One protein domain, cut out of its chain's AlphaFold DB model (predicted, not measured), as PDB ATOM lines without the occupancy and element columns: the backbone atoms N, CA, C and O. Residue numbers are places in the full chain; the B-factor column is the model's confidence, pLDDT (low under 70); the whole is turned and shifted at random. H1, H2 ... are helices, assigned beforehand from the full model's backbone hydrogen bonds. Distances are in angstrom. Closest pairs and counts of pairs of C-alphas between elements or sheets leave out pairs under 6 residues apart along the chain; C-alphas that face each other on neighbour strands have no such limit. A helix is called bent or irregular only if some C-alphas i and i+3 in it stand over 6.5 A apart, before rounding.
ATOM      1  N   TYR A   4     -32.482  -5.978   9.945       90.06
ATOM      2  CA  TYR A   4     -32.022  -4.800  10.681       90.06
ATOM      3  C   TYR A   4     -30.529  -4.887  11.027       90.06
ATOM      4  O   TYR A   4     -29.764  -3.963  10.760       90.06
ATOM      5  N   GLN A   5     -30.095  -6.033  11.559       88.44
ATOM      6  CA  GLN A   5     -28.706  -6.262  11.950       88.44
ATOM      7  C   GLN A   5     -27.765  -6.177  10.742       88.44
ATOM      8  O   GLN A   5     -26.722  -5.532  10.826       88.44
ATOM      9  N   ASN A   6     -28.155  -6.752   9.600       90.75
ATOM     10  CA  ASN A   6     -27.370  -6.661   8.368       90.75
ATOM     11  C   ASN A   6     -27.213  -5.204   7.909       90.75
ATOM     12  O   ASN A   6     -26.112  -4.779   7.556       90.75
ATOM     13  N   ARG A   7     -28.294  -4.412   7.956       92.00
ATOM     14  CA  ARG A   7     -28.255  -2.987   7.594       92.00
ATOM     15  C   ARG A   7     -27.412  -2.160   8.569       92.00
ATOM     16  O   ARG A   7     -26.653  -1.301   8.126       92.00
ATOM     17  N   ALA A   8     -27.499  -2.433   9.869       91.06
ATOM     18  CA  ALA A   8     -26.691  -1.762  10.884       91.06
ATOM     19  C   ALA A   8     -25.192  -2.045  10.695       91.06
ATOM     20  O   ALA A   8     -24.386  -1.116  10.709       91.06
ATOM     21  N   VAL A   9     -24.818  -3.303  10.432       89.06
ATOM     22  CA  VAL A   9     -23.427  -3.682  10.122       89.06
ATOM     23  C   VAL A   9     -22.946  -2.997   8.842       89.06
ATOM     24  O   VAL A   9     -21.839  -2.455   8.820       89.06
ATOM     25  N   ALA A  10     -23.778  -2.946   7.797       89.44
ATOM     26  CA  ALA A  10     -23.441  -2.249   6.557       89.44
ATOM     27  C   ALA A  10     -23.211  -0.745   6.778       89.44
ATOM     28  O   ALA A  10     -22.268  -0.184   6.225       89.44
ATOM     29  N   LEU A  11     -24.029  -0.094   7.612       88.69
ATOM     30  CA  LEU A  11     -23.842   1.311   7.978       88.69
ATOM     31  C   LEU A  11     -22.544   1.530   8.754       88.69
ATOM     32  O   LEU A  11     -21.753   2.394   8.391       88.69
ATOM     33  N   VAL A  12     -22.301   0.720   9.782       87.12
ATOM     34  CA  VAL A  12     -21.080   0.767  10.595       87.12
ATOM     35  C   VAL A  12     -19.829   0.603   9.724       87.12
ATOM     36  O   VAL A  12     -18.866   1.350   9.891       87.12
ATOM     37  N   THR A  13     -19.884  -0.291   8.735       85.94
ATOM     38  CA  THR A  13     -18.819  -0.478   7.739       85.94
ATOM     39  C   THR A  13     -18.670   0.744   6.831       85.94
ATOM     40  O   THR A  13     -17.566   1.230   6.604       85.94
ATOM     41  N   ALA A  14     -19.780   1.294   6.335       85.12
ATOM     42  CA  ALA A  14     -19.763   2.449   5.442       85.12
ATOM     43  C   ALA A  14     -19.233   3.732   6.112       85.12
ATOM     44  O   ALA A  14     -18.611   4.550   5.427       85.12
ATOM     45  N   SER A  15     -19.467   3.899   7.418       78.25
ATOM     46  CA  SER A  15     -19.020   5.054   8.206       78.25
ATOM     47  C   SER A  15     -17.535   5.008   8.576       78.25
ATOM     48  O   SER A  15     -16.920   6.060   8.703       78.25
ATOM     49  N   ALA A  16     -16.951   3.817   8.750       74.31
ATOM     50  CA  ALA A  16     -15.558   3.661   9.184       74.31
ATOM     51  C   ALA A  16     -14.515   3.865   8.063       74.31
ATOM     52  O   ALA A  16     -13.335   4.051   8.351       74.31
ATOM     53  N   GLY A  17     -14.932   3.847   6.792       66.88
ATOM     54  CA  GLY A  17     -14.010   3.924   5.651       66.88
ATOM     55  C   GLY A  17     -13.124   2.674   5.520       66.88
ATOM     56  O   GLY A  17     -13.520   1.590   5.939       66.88
ATOM     57  N   GLU A  18     -11.933   2.815   4.928       55.59
ATOM     58  CA  GLU A  18     -10.990   1.701   4.683       55.59
ATOM     59  C   GLU A  18     -10.366   1.118   5.967       55.59
ATOM     60  O   GLU A  18      -9.877  -0.006   5.957       55.59
ATOM     61  N   ASN A  19     -10.457   1.831   7.097       54.88
ATOM     62  CA  ASN A  19      -9.924   1.408   8.399       54.88
ATOM     63  C   ASN A  19     -10.968   0.678   9.260       54.88
ATOM     64  O   ASN A  19     -10.978   0.798  10.486       54.88
ATOM     65  N   PHE A  20     -11.883  -0.055   8.626       56.97
ATOM     66  CA  PHE A  20     -12.918  -0.805   9.324       56.97
ATOM     67  C   PHE A  20     -12.310  -1.898  10.213       56.97
ATOM     68  O   PHE A  20     -11.868  -2.941   9.733       56.97
ATOM     69  N   SER A  21     -12.347  -1.687  11.525       58.97
ATOM     70  CA  SER A  21     -12.156  -2.741  12.512       58.97
ATOM     71  C   SER A  21     -13.361  -2.769  13.453       58.97
ATOM     72  O   SER A  21     -13.947  -1.737  13.790       58.97
ATOM     73  N   PHE A  22     -13.745  -3.962  13.905       67.25
ATOM     74  CA  PHE A  22     -14.638  -4.117  15.057       67.25
ATOM     75  C   PHE A  22     -13.864  -3.825  16.349       67.25
ATOM     76  O   PHE A  22     -13.855  -4.639  17.272       67.25
ATOM     77  N   ASP A  23     -13.165  -2.688  16.395       79.94
ATOM     78  CA  ASP A  23     -12.414  -2.292  17.570       79.94
ATOM     79  C   ASP A  23     -13.368  -2.132  18.755       79.94
ATOM     80  O   ASP A  23     -14.377  -1.413  18.707       79.94
ATOM     81  N   ARG A  24     -13.055  -2.870  19.818       83.00
ATOM     82  CA  ARG A  24     -13.883  -2.971  21.013       83.00
ATOM     83  C   ARG A  24     -14.015  -1.617  21.693       83.00
ATOM     84  O   ARG A  24     -15.108  -1.303  22.157       83.00
ATOM     85  N   GLU A  25     -12.935  -0.841  21.726       86.69
ATOM     86  CA  GLU A  25     -12.910   0.490  22.331       86.69
ATOM     87  C   GLU A  25     -13.771   1.467  21.528       86.69
ATOM     88  O   GLU A  25     -14.653   2.132  22.073       86.69
ATOM     89  N   GLN A  26     -13.624   1.481  20.202       85.00
ATOM     90  CA  GLN A  26     -14.475   2.311  19.359       85.00
ATOM     91  C   GLN A  26     -15.968   1.958  19.496       85.00
ATOM     92  O   GLN A  26     -16.821   2.849  19.520       85.00
ATOM     93  N   ARG A  27     -16.318   0.664  19.570       88.25
ATOM     94  CA  ARG A  27     -17.719   0.231  19.730       88.25
ATOM     95  C   ARG A  27     -18.269   0.529  21.124       88.25
ATOM     96  O   ARG A  27     -19.428   0.935  21.214       88.25
ATOM     97  N   SER A  28     -17.475   0.365  22.186       90.31
ATOM     98  CA  SER A  28     -17.907   0.714  23.544       90.31
ATOM     99  C   SER A  28     -18.158   2.216  23.668       90.31
ATOM    100  O   SER A  28     -19.204   2.609  24.180       90.31
ATOM    101  N   GLN A  29     -17.272   3.047  23.109       90.38
ATOM    102  CA  GLN A  29     -17.429   4.498  23.124       90.38
ATOM    103  C   GLN A  29     -18.653   4.949  22.319       90.38
ATOM    104  O   GLN A  29     -19.448   5.752  22.804       90.38
ATOM    105  N   ALA A  30     -18.854   4.406  21.114       89.81
ATOM    106  CA  ALA A  30     -20.026   4.729  20.297       89.81
ATOM    107  C   ALA A  30     -21.343   4.326  20.985       89.81
ATOM    108  O   ALA A  30     -22.316   5.079  20.950       89.81
ATOM    109  N   CYS A  31     -21.371   3.162  21.645       92.81
ATOM    110  CA  CYS A  31     -22.531   2.714  22.411       92.81
ATOM    111  C   CYS A  31     -22.816   3.636  23.607       92.81
ATOM    112  O   CYS A  31     -23.970   3.990  23.843       92.81
ATOM    113  N   LEU A  32     -21.775   4.042  24.344       94.44
ATOM    114  CA  LEU A  32     -21.909   4.940  25.491       94.44
ATOM    115  C   LEU A  32     -22.457   6.307  25.071       94.44
ATOM    116  O   LEU A  32     -23.388   6.806  25.697       94.44
ATOM    117  N   VAL A  33     -21.927   6.887  23.992       95.19
ATOM    118  CA  VAL A  33     -22.407   8.172  23.463       95.19
ATOM    119  C   VAL A  33     -23.890   8.091  23.096       95.19
ATOM    120  O   VAL A  33     -24.664   8.919  23.565       95.19
ATOM    121  N   ALA A  34     -24.313   7.062  22.355       94.69
ATOM    122  CA  ALA A  34     -25.718   6.899  21.974       94.69
ATOM    123  C   ALA A  34     -26.653   6.741  23.193       94.69
ATOM    124  O   ALA A  34     -27.754   7.290  23.214       94.69
ATOM    125  N   ALA A  35     -26.211   6.024  24.232       95.94
ATOM    126  CA  ALA A  35     -26.970   5.885  25.475       95.94
ATOM    127  C   ALA A  35     -27.083   7.216  26.242       95.94
ATOM    128  O   ALA A  35     -28.150   7.531  26.769       95.94
ATOM    129  N   ILE A  36     -26.012   8.018  26.273       97.25
ATOM    130  CA  ILE A  36     -26.007   9.349  26.897       97.25
ATOM    131  C   ILE A  36     -26.928  10.315  26.140       97.25
ATOM    132  O   ILE A  36     -27.689  11.051  26.768       97.25
ATOM    133  N   GLU A  37     -26.902  10.307  24.806       96.81
ATOM    134  CA  GLU A  37     -27.808  11.118  23.984       96.81
ATOM    135  C   GLU A  37     -29.274  10.777  24.275       96.81
ATOM    136  O   GLU A  37     -30.081  11.676  24.521       96.81
ATOM    137  N   LEU A  38     -29.608   9.482  24.330       95.94
ATOM    138  CA  LEU A  38     -30.948   9.030  24.697       95.94
ATOM    139  C   LEU A  38     -31.332   9.484  26.113       95.94
ATOM    140  O   LEU A  38     -32.433   9.993  26.312       95.94
ATOM    141  N   PHE A  39     -30.427   9.356  27.086       97.19
ATOM    142  CA  PHE A  39     -30.647   9.812  28.458       97.19
ATOM    143  C   PHE A  39     -30.987  11.311  28.528       97.19
ATOM    144  O   PHE A  39     -31.953  11.688  29.194       97.19
ATOM    145  N   TYR A  40     -30.266  12.165  27.798       97.94
ATOM    146  CA  TYR A  40     -30.565  13.600  27.756       97.94
ATOM    147  C   TYR A  40     -31.876  13.920  27.028       97.94
ATOM    148  O   TYR A  40     -32.632  14.771  27.494       97.94
ATOM    149  N   VAL A  41     -32.209  13.212  25.941       96.19
ATOM    150  CA  VAL A  41     -33.513  13.349  25.258       96.19
ATOM    151  C   VAL A  41     -34.683  13.002  26.190       96.19
ATOM    152  O   VAL A  41     -35.774  13.560  26.062       96.19
ATOM    153  N   LEU A  42     -34.458  12.117  27.162       96.31
ATOM    154  CA  LEU A  42     -35.437  11.746  28.183       96.31
ATOM    155  C   LEU A  42     -35.507  12.724  29.368       96.31
ATOM    156  O   LEU A  42     -36.288  12.494  30.288       96.31
ATOM    157  N   GLY A  43     -34.748  13.823  29.339       97.25
ATOM    158  CA  GLY A  43     -34.723  14.831  30.402       97.25
ATOM    159  C   GLY A  43     -33.699  14.554  31.504       97.25
ATOM    160  O   GLY A  43     -33.785  15.144  32.579       97.25
ATOM    161  N   GLY A  44     -32.739  13.662  31.255       97.38
ATOM    162  CA  GLY A  44     -31.623  13.415  32.159       97.38
ATOM    163  C   GLY A  44     -30.769  14.663  32.413       97.38
ATOM    164  O   GLY A  44     -30.661  15.550  31.568       97.38
ATOM    165  N   SER A  45     -30.146  14.731  33.589       98.06
ATOM    166  CA  SER A  45     -29.252  15.824  33.988       98.06
ATOM    167  C   SER A  45     -27.799  15.355  34.078       98.06
ATOM    168  O   SER A  45     -27.527  14.168  34.255       98.06
ATOM    169  N   ALA A  46     -26.848  16.292  34.011       97.06
ATOM    170  CA  ALA A  46     -25.427  15.976  34.173       97.06
ATOM    171  C   ALA A  46     -25.118  15.326  35.537       97.06
ATOM    172  O   ALA A  46     -24.314  14.398  35.612       97.06
ATOM    173  N   GLU A  47     -25.796  15.767  36.601       97.56
ATOM    174  CA  GLU A  47     -25.701  15.154  37.930       97.56
ATOM    175  C   GLU A  47     -26.226  13.712  37.914       97.56
ATOM    176  O   GLU A  47     -25.529  12.798  38.354       97.56
ATOM    177  N   GLY A  48     -27.399  13.482  37.313       97.56
ATOM    178  CA  GLY A  48     -27.970  12.141  37.177       97.56
ATOM    179  C   GLY A  48     -27.071  11.191  36.380       97.56
ATOM    180  O   GLY A  48     -26.925  10.027  36.756       97.56
ATOM    181  N   LEU A  49     -26.408  11.688  35.330       97.31
ATOM    182  CA  LEU A  49     -25.419  10.922  34.571       97.31
ATOM    183  C   LEU A  49     -24.221  10.522  35.444       97.31
ATOM    184  O   LEU A  49     -23.814   9.361  35.424       97.31
ATOM    185  N   ALA A  50     -23.673  11.457  36.225       96.62
ATOM    186  CA  ALA A  50     -22.548  11.183  37.117       96.62
ATOM    187  C   ALA A  50     -22.913  10.130  38.180       96.62
ATOM    188  O   ALA A  50     -22.154   9.181  38.402       96.62
ATOM    189  N   THR A  51     -24.103  10.234  38.779       96.88
ATOM    190  CA  THR A  51     -24.620   9.242  39.734       96.88
ATOM    191  C   THR A  51     -24.806   7.866  39.093       96.88
ATOM    192  O   THR A  51     -24.417   6.850  39.679       96.88
ATOM    193  N   ALA A  52     -25.369   7.807  37.882       95.12
ATOM    194  CA  ALA A  52     -25.557   6.556  37.152       95.12
ATOM    195  C   ALA A  52     -24.215   5.890  36.808       95.12
ATOM    196  O   ALA A  52     -24.057   4.688  37.019       95.12
ATOM    197  N   ALA A  53     -23.226   6.670  36.357       94.94
ATOM    198  CA  ALA A  53     -21.889   6.174  36.042       94.94
ATOM    199  C   ALA A  53     -21.184   5.592  37.279       94.94
ATOM    200  O   ALA A  53     -20.661   4.479  37.221       94.94
ATOM    201  N   ALA A  54     -21.231   6.296  38.416       95.94
ATOM    202  CA  ALA A  54     -20.673   5.804  39.677       95.94
ATOM    203  C   ALA A  54     -21.361   4.506  40.140       95.94
ATOM    204  O   ALA A  54     -20.699   3.557  40.559       95.94
ATOM    205  N   THR A  55     -22.688   4.435  39.999       94.12
ATOM    206  CA  THR A  55     -23.473   3.242  40.347       94.12
ATOM    207  C   THR A  55     -23.125   2.050  39.454       94.12
ATOM    208  O   THR A  55     -23.010   0.929  39.948       94.12
ATOM    209  N   ALA A  56     -22.947   2.272  38.150       92.19
ATOM    210  CA  ALA A  56     -22.566   1.224  37.209       92.19
ATOM    211  C   ALA A  56     -21.146   0.704  37.484       92.19
ATOM    212  O   ALA A  56     -20.935  -0.506  37.486       92.19
ATOM    213  N   ALA A  57     -20.199   1.598  37.791       92.12
ATOM    214  CA  ALA A  57     -18.814   1.241  38.100       92.12
ATOM    215  C   ALA A  57     -18.665   0.417  39.394       92.12
ATOM    216  O   ALA A  57     -17.722  -0.359  39.525       92.12
ATOM    217  N   ALA A  58     -19.598   0.559  40.339       94.44
ATOM    218  CA  ALA A  58     -19.603  -0.204  41.587       94.44
ATOM    219  C   ALA A  58     -20.097  -1.657  41.430       94.44
ATOM    220  O   ALA A  58     -20.013  -2.440  42.378       94.44
ATOM    221  N   ARG A  59     -20.642  -2.031  40.264       92.00
ATOM    222  CA  ARG A  59     -21.202  -3.365  40.008       92.00
ATOM    223  C   ARG A  59     -20.232  -4.215  39.182       92.00
ATOM    224  O   ARG A  59     -19.564  -3.687  38.294       92.00
ATOM    225  N   PRO A  60     -20.179  -5.542  39.404       93.00
ATOM    226  CA  PRO A  60     -19.497  -6.443  38.484       93.00
ATOM    227  C   PRO A  60     -20.068  -6.309  37.071       93.00
ATOM    228  O   PRO A  60     -21.286  -6.230  36.896       93.00
ATOM    229  N   ALA A  61     -19.193  -6.308  36.065       92.12
ATOM    230  CA  ALA A  61     -19.621  -6.247  34.676       92.12
ATOM    231  C   ALA A  61     -20.420  -7.519  34.319       92.12
ATOM    232  O   ALA A  61     -19.888  -8.624  34.471       92.12
ATOM    233  N   PRO A  62     -21.677  -7.396  33.858       93.44
ATOM    234  CA  PRO A  62     -22.455  -8.550  33.426       93.44
ATOM    235  C   PRO A  62     -21.903  -9.134  32.118       93.44
ATOM    236  O   PRO A  62     -21.128  -8.497  31.399       93.44
ATOM    237  N   ALA A  63     -22.347 -10.347  31.784       95.88
ATOM    238  CA  ALA A  63     -22.136 -10.910  30.456       95.88
ATOM    239  C   ALA A  63     -22.799 -10.031  29.373       95.88
ATOM    240  O   ALA A  63     -23.766  -9.310  29.637       95.88
ATOM    241  N   ILE A  64     -22.248 -10.059  28.154       92.31
ATOM    242  CA  ILE A  64     -22.645  -9.145  27.069       92.31
ATOM    243  C   ILE A  64     -24.108  -9.325  26.646       92.31
ATOM    244  O   ILE A  64     -24.793  -8.347  26.370       92.31
ATOM    245  N   ASP A  65     -24.592 -10.560  26.624       95.06
ATOM    246  CA  ASP A  65     -25.975 -10.918  26.325       95.06
ATOM    247  C   ASP A  65     -26.939 -10.378  27.386       95.06
ATOM    248  O   ASP A  65     -27.940  -9.754  27.034       95.06
ATOM    249  N   THR A  66     -26.596 -10.511  28.670       96.62
ATOM    250  CA  THR A  66     -27.359  -9.917  29.776       96.62
ATOM    251  C   THR A  66     -27.403  -8.393  29.671       96.62
ATOM    252  O   THR A  66     -28.471  -7.798  29.796       96.62
ATOM    253  N   ALA A  67     -26.266  -7.744  29.394       95.06
ATOM    254  CA  ALA A  67     -26.203  -6.290  29.231       95.06
ATOM    255  C   ALA A  67     -27.077  -5.796  28.065       95.06
ATOM    256  O   ALA A  67     -27.800  -4.807  28.202       95.06
ATOM    257  N   ILE A  68     -27.037  -6.500  26.926       94.88
ATOM    258  CA  ILE A  68     -27.881  -6.203  25.763       94.88
ATOM    259  C   ILE A  68     -29.359  -6.402  26.111       94.88
ATOM    260  O   ILE A  68     -30.178  -5.553  25.763       94.88
ATOM    261  N   GLY A  69     -29.709  -7.487  26.807       96.38
ATOM    262  CA  GLY A  69     -31.083  -7.774  27.218       96.38
ATOM    263  C   GLY A  69     -31.676  -6.685  28.114       96.38
ATOM    264  O   GLY A  69     -32.774  -6.200  27.845       96.38
ATOM    265  N   GLU A  70     -30.926  -6.243  29.125       95.69
ATOM    266  CA  GLU A  70     -31.345  -5.153  30.014       95.69
ATOM    267  C   GLU A  70     -31.534  -3.832  29.258       95.69
ATOM    268  O   GLU A  70     -32.549  -3.160  29.431       95.69
ATOM    269  N   LEU A  71     -30.613  -3.489  28.353       95.31
ATOM    270  CA  LEU A  71     -30.751  -2.292  27.523       95.31
ATOM    271  C   LEU A  71     -31.988  -2.369  26.614       95.31
ATOM    272  O   LEU A  71     -32.740  -1.402  26.507       95.31
ATOM    273  N   MET A  72     -32.231  -3.522  25.985       95.44
ATOM    274  CA  MET A  72     -33.401  -3.733  25.128       95.44
ATOM    275  C   MET A  72     -34.719  -3.614  25.898       95.44
ATOM    276  O   MET A  72     -35.682  -3.051  25.376       95.44
ATOM    277  N   LYS A  73     -34.759  -4.104  27.143       97.44
ATOM    278  CA  LYS A  73     -35.911  -3.967  28.041       97.44
ATOM    279  C   LYS A  73     -36.227  -2.491  28.319       97.44
ATOM    280  O   LYS A  73     -37.380  -2.088  28.184       97.44
ATOM    281  N   GLU A  74     -35.219  -1.676  28.637       96.56
ATOM    282  CA  GLU A  74     -35.416  -0.234  28.870       96.56
ATOM    283  C   GLU A  74     -35.823   0.512  27.587       96.56
ATOM    284  O   GLU A  74     -36.731   1.342  27.614       96.56
ATOM    285  N   ILE A  75     -35.231   0.177  26.432       96.31
ATOM    286  CA  ILE A  75     -35.631   0.748  25.132       96.31
ATOM    287  C   ILE A  75     -37.105   0.442  24.826       96.31
ATOM    288  O   ILE A  75     -37.828   1.325  24.363       96.31
ATOM    289  N   ALA A  76     -37.574  -0.775  25.113       96.19
ATOM    290  CA  ALA A  76     -38.978  -1.139  24.933       96.19
ATOM    291  C   ALA A  76     -39.908  -0.332  25.856       96.19
ATOM    292  O   ALA A  76     -40.942   0.161  25.402       96.19
ATOM    293  N   ALA A  77     -39.523  -0.135  27.122       97.06
ATOM    294  CA  ALA A  77     -40.270   0.706  28.060       97.06
ATOM    295  C   ALA A  77     -40.338   2.173  27.594       97.06
ATOM    296  O   ALA A  77     -41.401   2.791  27.651       97.06
ATOM    297  N   ILE A  78     -39.237   2.715  27.062       96.38
ATOM    298  CA  ILE A  78     -39.197   4.060  26.471       96.38
ATOM    299  C   ILE A  78     -40.119   4.151  25.251       96.38
ATOM    300  O   ILE A  78     -40.852   5.130  25.116       96.38
ATOM    301  N   GLY A  79     -40.109   3.133  24.384       95.88
ATOM    302  CA  GLY A  79     -41.010   3.036  23.237       95.88
ATOM    303  C   GLY A  79     -42.475   3.112  23.654       95.88
ATOM    304  O   GLY A  79     -43.212   3.958  23.154       95.88
ATOM    305  N   ALA A  80     -42.870   2.307  24.644       96.19
ATOM    306  CA  ALA A  80     -44.222   2.327  25.199       96.19
ATOM    307  C   ALA A  80     -44.579   3.688  25.826       96.19
ATOM    308  O   ALA A  80     -45.661   4.215  25.591       96.19
ATOM    309  N   MET A  81     -43.657   4.293  26.580       96.50
ATOM    310  CA  MET A  81     -43.848   5.612  27.198       96.50
ATOM    311  C   MET A  81     -44.035   6.737  26.168       96.50
ATOM    312  O   MET A  81     -44.708   7.727  26.456       96.50
ATOM    313  N   LYS A  82     -43.401   6.630  24.996       93.88
ATOM    314  CA  LYS A  82     -43.412   7.663  23.951       93.88
ATOM    315  C   LYS A  82     -44.357   7.364  22.790       93.88
ATOM    316  O   LYS A  82     -44.353   8.140  21.840       93.88
ATOM    317  N   ASP A  83     -45.131   6.280  22.867       95.44
ATOM    318  CA  ASP A  83     -45.953   5.771  21.759       95.44
ATOM    319  C   ASP A  83     -45.138   5.651  20.453       95.44
ATOM    320  O   ASP A  83     -45.499   6.155  19.389       95.44
ATOM    321  N   LEU A  84     -43.947   5.052  20.568       95.62
ATOM    322  CA  LEU A  84     -42.967   4.946  19.493       95.62
ATOM    323  C   LEU A  84     -42.743   3.485  19.104       95.62
ATOM    324  O   LEU A  84     -42.317   2.666  19.922       95.62
ATOM    325  N   ASP A  85     -42.897   3.188  17.814       95.75
ATOM    326  CA  ASP A  85     -42.366   1.958  17.230       95.75
ATOM    327  C   ASP A  85     -40.830   2.032  17.189       95.75
ATOM    328  O   ASP A  85     -40.224   2.683  16.330       95.75
ATOM    329  N   ILE A  86     -40.197   1.358  18.152       94.25
ATOM    330  CA  ILE A  86     -38.740   1.335  18.323       94.25
ATOM    331  C   ILE A  86     -38.014   0.758  17.105       94.25
ATOM    332  O   ILE A  86     -36.927   1.226  16.764       94.25
ATOM    333  N   MET A  87     -38.610  -0.219  16.415       94.12
ATOM    334  CA  MET A  87     -37.990  -0.835  15.247       94.12
ATOM    335  C   MET A  87     -38.053   0.124  14.068       94.12
ATOM    336  O   MET A  87     -37.036   0.352  13.409       94.12
ATOM    337  N   GLN A  88     -39.203   0.756  13.841       94.44
ATOM    338  CA  GLN A  88     -39.340   1.746  12.779       94.44
ATOM    339  C   GLN A  88     -38.442   2.969  13.018       94.44
ATOM    340  O   GLN A  88     -37.805   3.464  12.085       94.44
ATOM    341  N   ALA A  89     -38.322   3.436  14.264       94.75
ATOM    342  CA  ALA A  89     -37.395   4.507  14.635       94.75
ATOM    343  C   ALA A  89     -35.933   4.136  14.328       94.75
ATOM    344  O   ALA A  89     -35.172   4.947  13.782       94.75
ATOM    345  N   ALA A  90     -35.553   2.893  14.619       93.75
ATOM    346  CA  ALA A  90     -34.225   2.376  14.336       93.75
ATOM    347  C   ALA A  90     -33.948   2.296  12.820       93.75
ATOM    348  O   ALA A  90     -32.933   2.819  12.353       93.75
ATOM    349  N   TYR A  91     -34.869   1.740  12.023       95.12
ATOM    350  CA  TYR A  91     -34.748   1.703  10.558       95.12
ATOM    351  C   TYR A  91     -34.646   3.104   9.943       95.12
ATOM    352  O   TYR A  91     -33.750   3.363   9.137       95.12
ATOM    353  N   ASN A  92     -35.499   4.036  10.374       94.81
ATOM    354  CA  ASN A  92     -35.473   5.423   9.908       94.81
ATOM    355  C   ASN A  92     -34.117   6.098  10.163       94.81
ATOM    356  O   ASN A  92     -33.656   6.910   9.352       94.81
ATOM    357  N   THR A  93     -33.475   5.762  11.281       94.12
ATOM    358  CA  THR A  93     -32.149   6.267  11.646       94.12
ATOM    359  C   THR A  93     -31.070   5.688  10.733       94.12
ATOM    360  O   THR A  93     -30.290   6.458  10.164       94.12
ATOM    361  N   LEU A  94     -31.069   4.366  10.513       93.31
ATOM    362  CA  LEU A  94     -30.129   3.710   9.594       93.31
ATOM    363  C   LEU A  94     -30.225   4.288   8.178       93.31
ATOM    364  O   LEU A  94     -29.213   4.650   7.575       93.31
ATOM    365  N   ASP A  95     -31.447   4.434   7.666       93.62
ATOM    366  CA  ASP A  95     -31.698   4.943   6.321       93.62
ATOM    367  C   ASP A  95     -31.257   6.403   6.170       93.62
ATOM    368  O   ASP A  95     -30.671   6.784   5.151       93.62
ATOM    369  N   ARG A  96     -31.507   7.241   7.186       95.00
ATOM    370  CA  ARG A  96     -31.075   8.646   7.196       95.00
ATOM    371  C   ARG A  96     -29.553   8.761   7.143       95.00
ATOM    372  O   ARG A  96     -29.041   9.504   6.307       95.00
ATOM    373  N   GLN A  97     -28.842   8.018   7.989       93.06
ATOM    374  CA  GLN A  97     -27.380   8.062   8.038       93.06
ATOM    375  C   GLN A  97     -26.749   7.483   6.765       93.06
ATOM    376  O   GLN A  97     -25.842   8.083   6.192       93.06
ATOM    377  N   MET A  98     -27.283   6.372   6.252       92.00
ATOM    378  CA  MET A  98     -26.807   5.781   4.999       92.00
ATOM    379  C   MET A  98     -26.978   6.743   3.814       92.00
ATOM    380  O   MET A  98     -26.093   6.849   2.963       92.00
ATOM    381  N   ARG A  99     -28.097   7.481   3.751       92.31
ATOM    382  CA  ARG A  99     -28.293   8.538   2.745       92.31
ATOM    383  C   ARG A  99     -27.258   9.655   2.880       92.31
ATOM    384  O   ARG A  99     -26.702  10.057   1.862       92.31
ATOM    385  N   ALA A 100     -26.966  10.109   4.098       89.50
ATOM    386  CA  ALA A 100     -25.961  11.148   4.337       89.50
ATOM    387  C   ALA A 100     -24.571  10.731   3.818       89.50
ATOM    388  O   ALA A 100     -23.966  11.459   3.034       89.50
ATOM    389  N   ILE A 101     -24.129   9.506   4.123       88.62
ATOM    390  CA  ILE A 101     -22.843   8.973   3.637       88.62
ATOM    391  C   ILE A 101     -22.787   8.946   2.105       88.62
ATOM    392  O   ILE A 101     -21.771   9.309   1.510       88.62
ATOM    393  N   LYS A 102     -23.874   8.522   1.445       88.94
ATOM    394  CA  LYS A 102     -23.947   8.493  -0.025       88.94
ATOM    395  C   LYS A 102     -23.816   9.892  -0.628       88.94
ATOM    396  O   LYS A 102     -23.071  10.058  -1.591       88.94
ATOM    397  N   VAL A 103     -24.496  10.883  -0.050       89.75
ATOM    398  CA  VAL A 103     -24.410  12.286  -0.489       89.75
ATOM    399  C   VAL A 103     -22.989  12.824  -0.315       89.75
ATOM    400  O   VAL A 103     -22.443  13.406  -1.250       89.75
ATOM    401  N   ASP A 104     -22.350  12.573   0.827       87.00
ATOM    402  CA  ASP A 104     -20.989  13.054   1.094       87.00
ATOM    403  C   ASP A 104     -19.933  12.395   0.199       87.00
ATOM    404  O   ASP A 104     -18.954  13.031  -0.195       87.00
ATOM    405  N   ARG A 105     -20.113  11.119  -0.160       86.06
ATOM    406  CA  ARG A 105     -19.251  10.444  -1.144       86.06
ATOM    407  C   ARG A 105     -19.450  11.005  -2.553       86.06
ATOM    408  O   ARG A 105     -18.466  11.249  -3.243       86.06
ATOM    409  N   ALA A 106     -20.697  11.250  -2.962       86.62
ATOM    410  CA  ALA A 106     -20.997  11.846  -4.264       86.62
ATOM    411  C   ALA A 106     -20.393  13.252  -4.396       86.62
ATOM    412  O   ALA A 106     -19.805  13.569  -5.426       86.62
ATOM    413  N   ARG A 107     -20.469  14.066  -3.333       86.31
ATOM    414  CA  ARG A 107     -19.827  15.387  -3.274       86.31
ATOM    415  C   ARG A 107     -18.311  15.293  -3.438       86.31
ATOM    416  O   ARG A 107     -17.769  15.989  -4.285       86.31
ATOM    417  N   ARG A 108     -17.635  14.408  -2.697       82.75
ATOM    418  CA  ARG A 108     -16.175  14.216  -2.810       82.75
ATOM    419  C   ARG A 108     -15.737  13.786  -4.213       82.75
ATOM    420  O   ARG A 108     -14.862  14.415  -4.789       82.75
ATOM    421  N   SER A 109     -16.443  12.833  -4.826       79.38
ATOM    422  CA  SER A 109     -16.165  12.384  -6.202       79.38
ATOM    423  C   SER A 109     -16.334  13.473  -7.275       79.38
ATOM    424  O   SER A 109     -15.787  13.339  -8.372       79.38
ATOM    425  N   LEU A 110     -17.126  14.517  -7.007       75.81
ATOM    426  CA  LEU A 110     -17.238  15.676  -7.893       75.81
ATOM    427  C   LEU A 110     -16.055  16.637  -7.726       75.81
ATOM    428  O   LEU A 110     -15.634  17.212  -8.720       75.81
ATOM    429  N   TYR A 111     -15.511  16.782  -6.513       73.25
ATOM    430  CA  TYR A 111     -14.329  17.609  -6.253       73.25
ATOM    431  C   TYR A 111     -13.034  16.967  -6.761       73.25
ATOM    432  O   TYR A 111     -12.223  17.674  -7.334       73.25
ATOM    433  N   ASP A 112     -12.874  15.644  -6.653       72.69
ATOM    434  CA  ASP A 112     -11.676  14.932  -7.141       72.69
ATOM    435  C   ASP A 112     -11.572  14.872  -8.684       72.69
ATOM    436  O   ASP A 112     -10.613  14.330  -9.234       72.69
ATOM    437  N   ARG A 113     -12.589  15.369  -9.402       63.53
ATOM    438  CA  ARG A 113     -12.643  15.420 -10.873       63.53
ATOM    439  C   ARG A 113     -12.221  16.771 -11.467       63.53
ATOM    440  O   ARG A 113     -12.225  16.888 -12.694       63.53
TER     441      ARG A 113
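Overview. This is residues 4 to 113 of the 114 residues of an uncharacterized protein of Neorhizobium galegae bv. officinalis bv. officinalis str. HAMBI 1141 (UniProt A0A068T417). The model is a loose, open set of five helices: H4 and the long H5 meet at a corner like the two limbs of an L, H1 runs side by side with part of H5, H2 lies in the open middle without touching another helix, and H3 lies at the end of the long axis away from H5. Residues 103 to 113, of which 103 to 111 belong to H5, stick out as an arm at the other end. The printed part has 110 residues, with five named helices in the order H1, H2, H3, H4, H5 along the chain and no named strand, and its class is all helix. It is loose, with a radius of gyration of the C-alphas of 17.1 A, and elongated, with spans of 54 by 33 by 28 A.

Along the chain. H1 covers residues 4 to 19 and begins with C-alpha 4 at (-32.022, -4.800, 10.681); it is 23.1 A long from first to last C-alpha. H1 has a kink of 38 degrees near residue 13 and is irregular: C-alphas 15 and 18 are 9.4 A apart. H2, residues 24 to 41, is 25.9 A long. H3, residues 46 to 57, is the shortest at 16.6 A. H4, residues 64 to 82, is 26.9 A long and begins with C-alpha 64 at (-22.645, -9.145, 27.069). H5, residues 86 to 111, is the longest helix, with 26 residues and 38.3 A, and it ends with C-alpha 111 at (-14.329, 17.609, -6.253).

Arrangement. H1 touches H5, and the closest C-alphas of the two, those of Leu 11 and Met 98, are 6.1 A apart. Their lines stand at a shallow tilt of 30 degrees, and they run the same way; the line of H1 is a rough one. H5 touches H1 with residues 91 to 101 alone. H1 and H2 are apart, although they follow each other in the chain. H2 touches no helix, but is near H3. H2 and H3 are close but not clearly touching, and their closest C-alphas, those of Ile 36 and Leu 49, are 7.9 A apart. The two run opposite ways at a steep tilt of 41 degrees. H3 and H4 are apart, and so are H2 and H4. H4 and H5 only just touch, with 3 pairs of C-alphas within 8 A. The closest are those of Gly 79 and Ile 86, 5.7 A apart, and the lines of the two helices are about perpendicular at 80 degrees. H4 touches H5 with residues 75 to 79 alone, and H5 touches H4 with residue 86 alone. In H2, H3, H4 and H5 every O i to N i+4 pair is within hydrogen-bond range, and in H1 9 of 12 are.

Size, cuts and confidence. The two C-alphas farthest apart, those of Ala 58 and Arg 113, are 55.2 A apart. The printed part has no cut. The links from H1 to H2, from H2 to H3 and from H4 to H5 are tight, and the link from H3 to H4, of 6 residues, is short. Three stretches stand free: residues 28 to 34, which belong to H2; residues 50 to 70, of which 50 to 57 belong to H3 and 64 to 70 to H4; and residues 103 to 113. Without them the body has 71 residues and spans 38 by 28 by 21 A. The mean pLDDT of the printed part is 90.1, and the residues under 70 are 17 to 22 and 113.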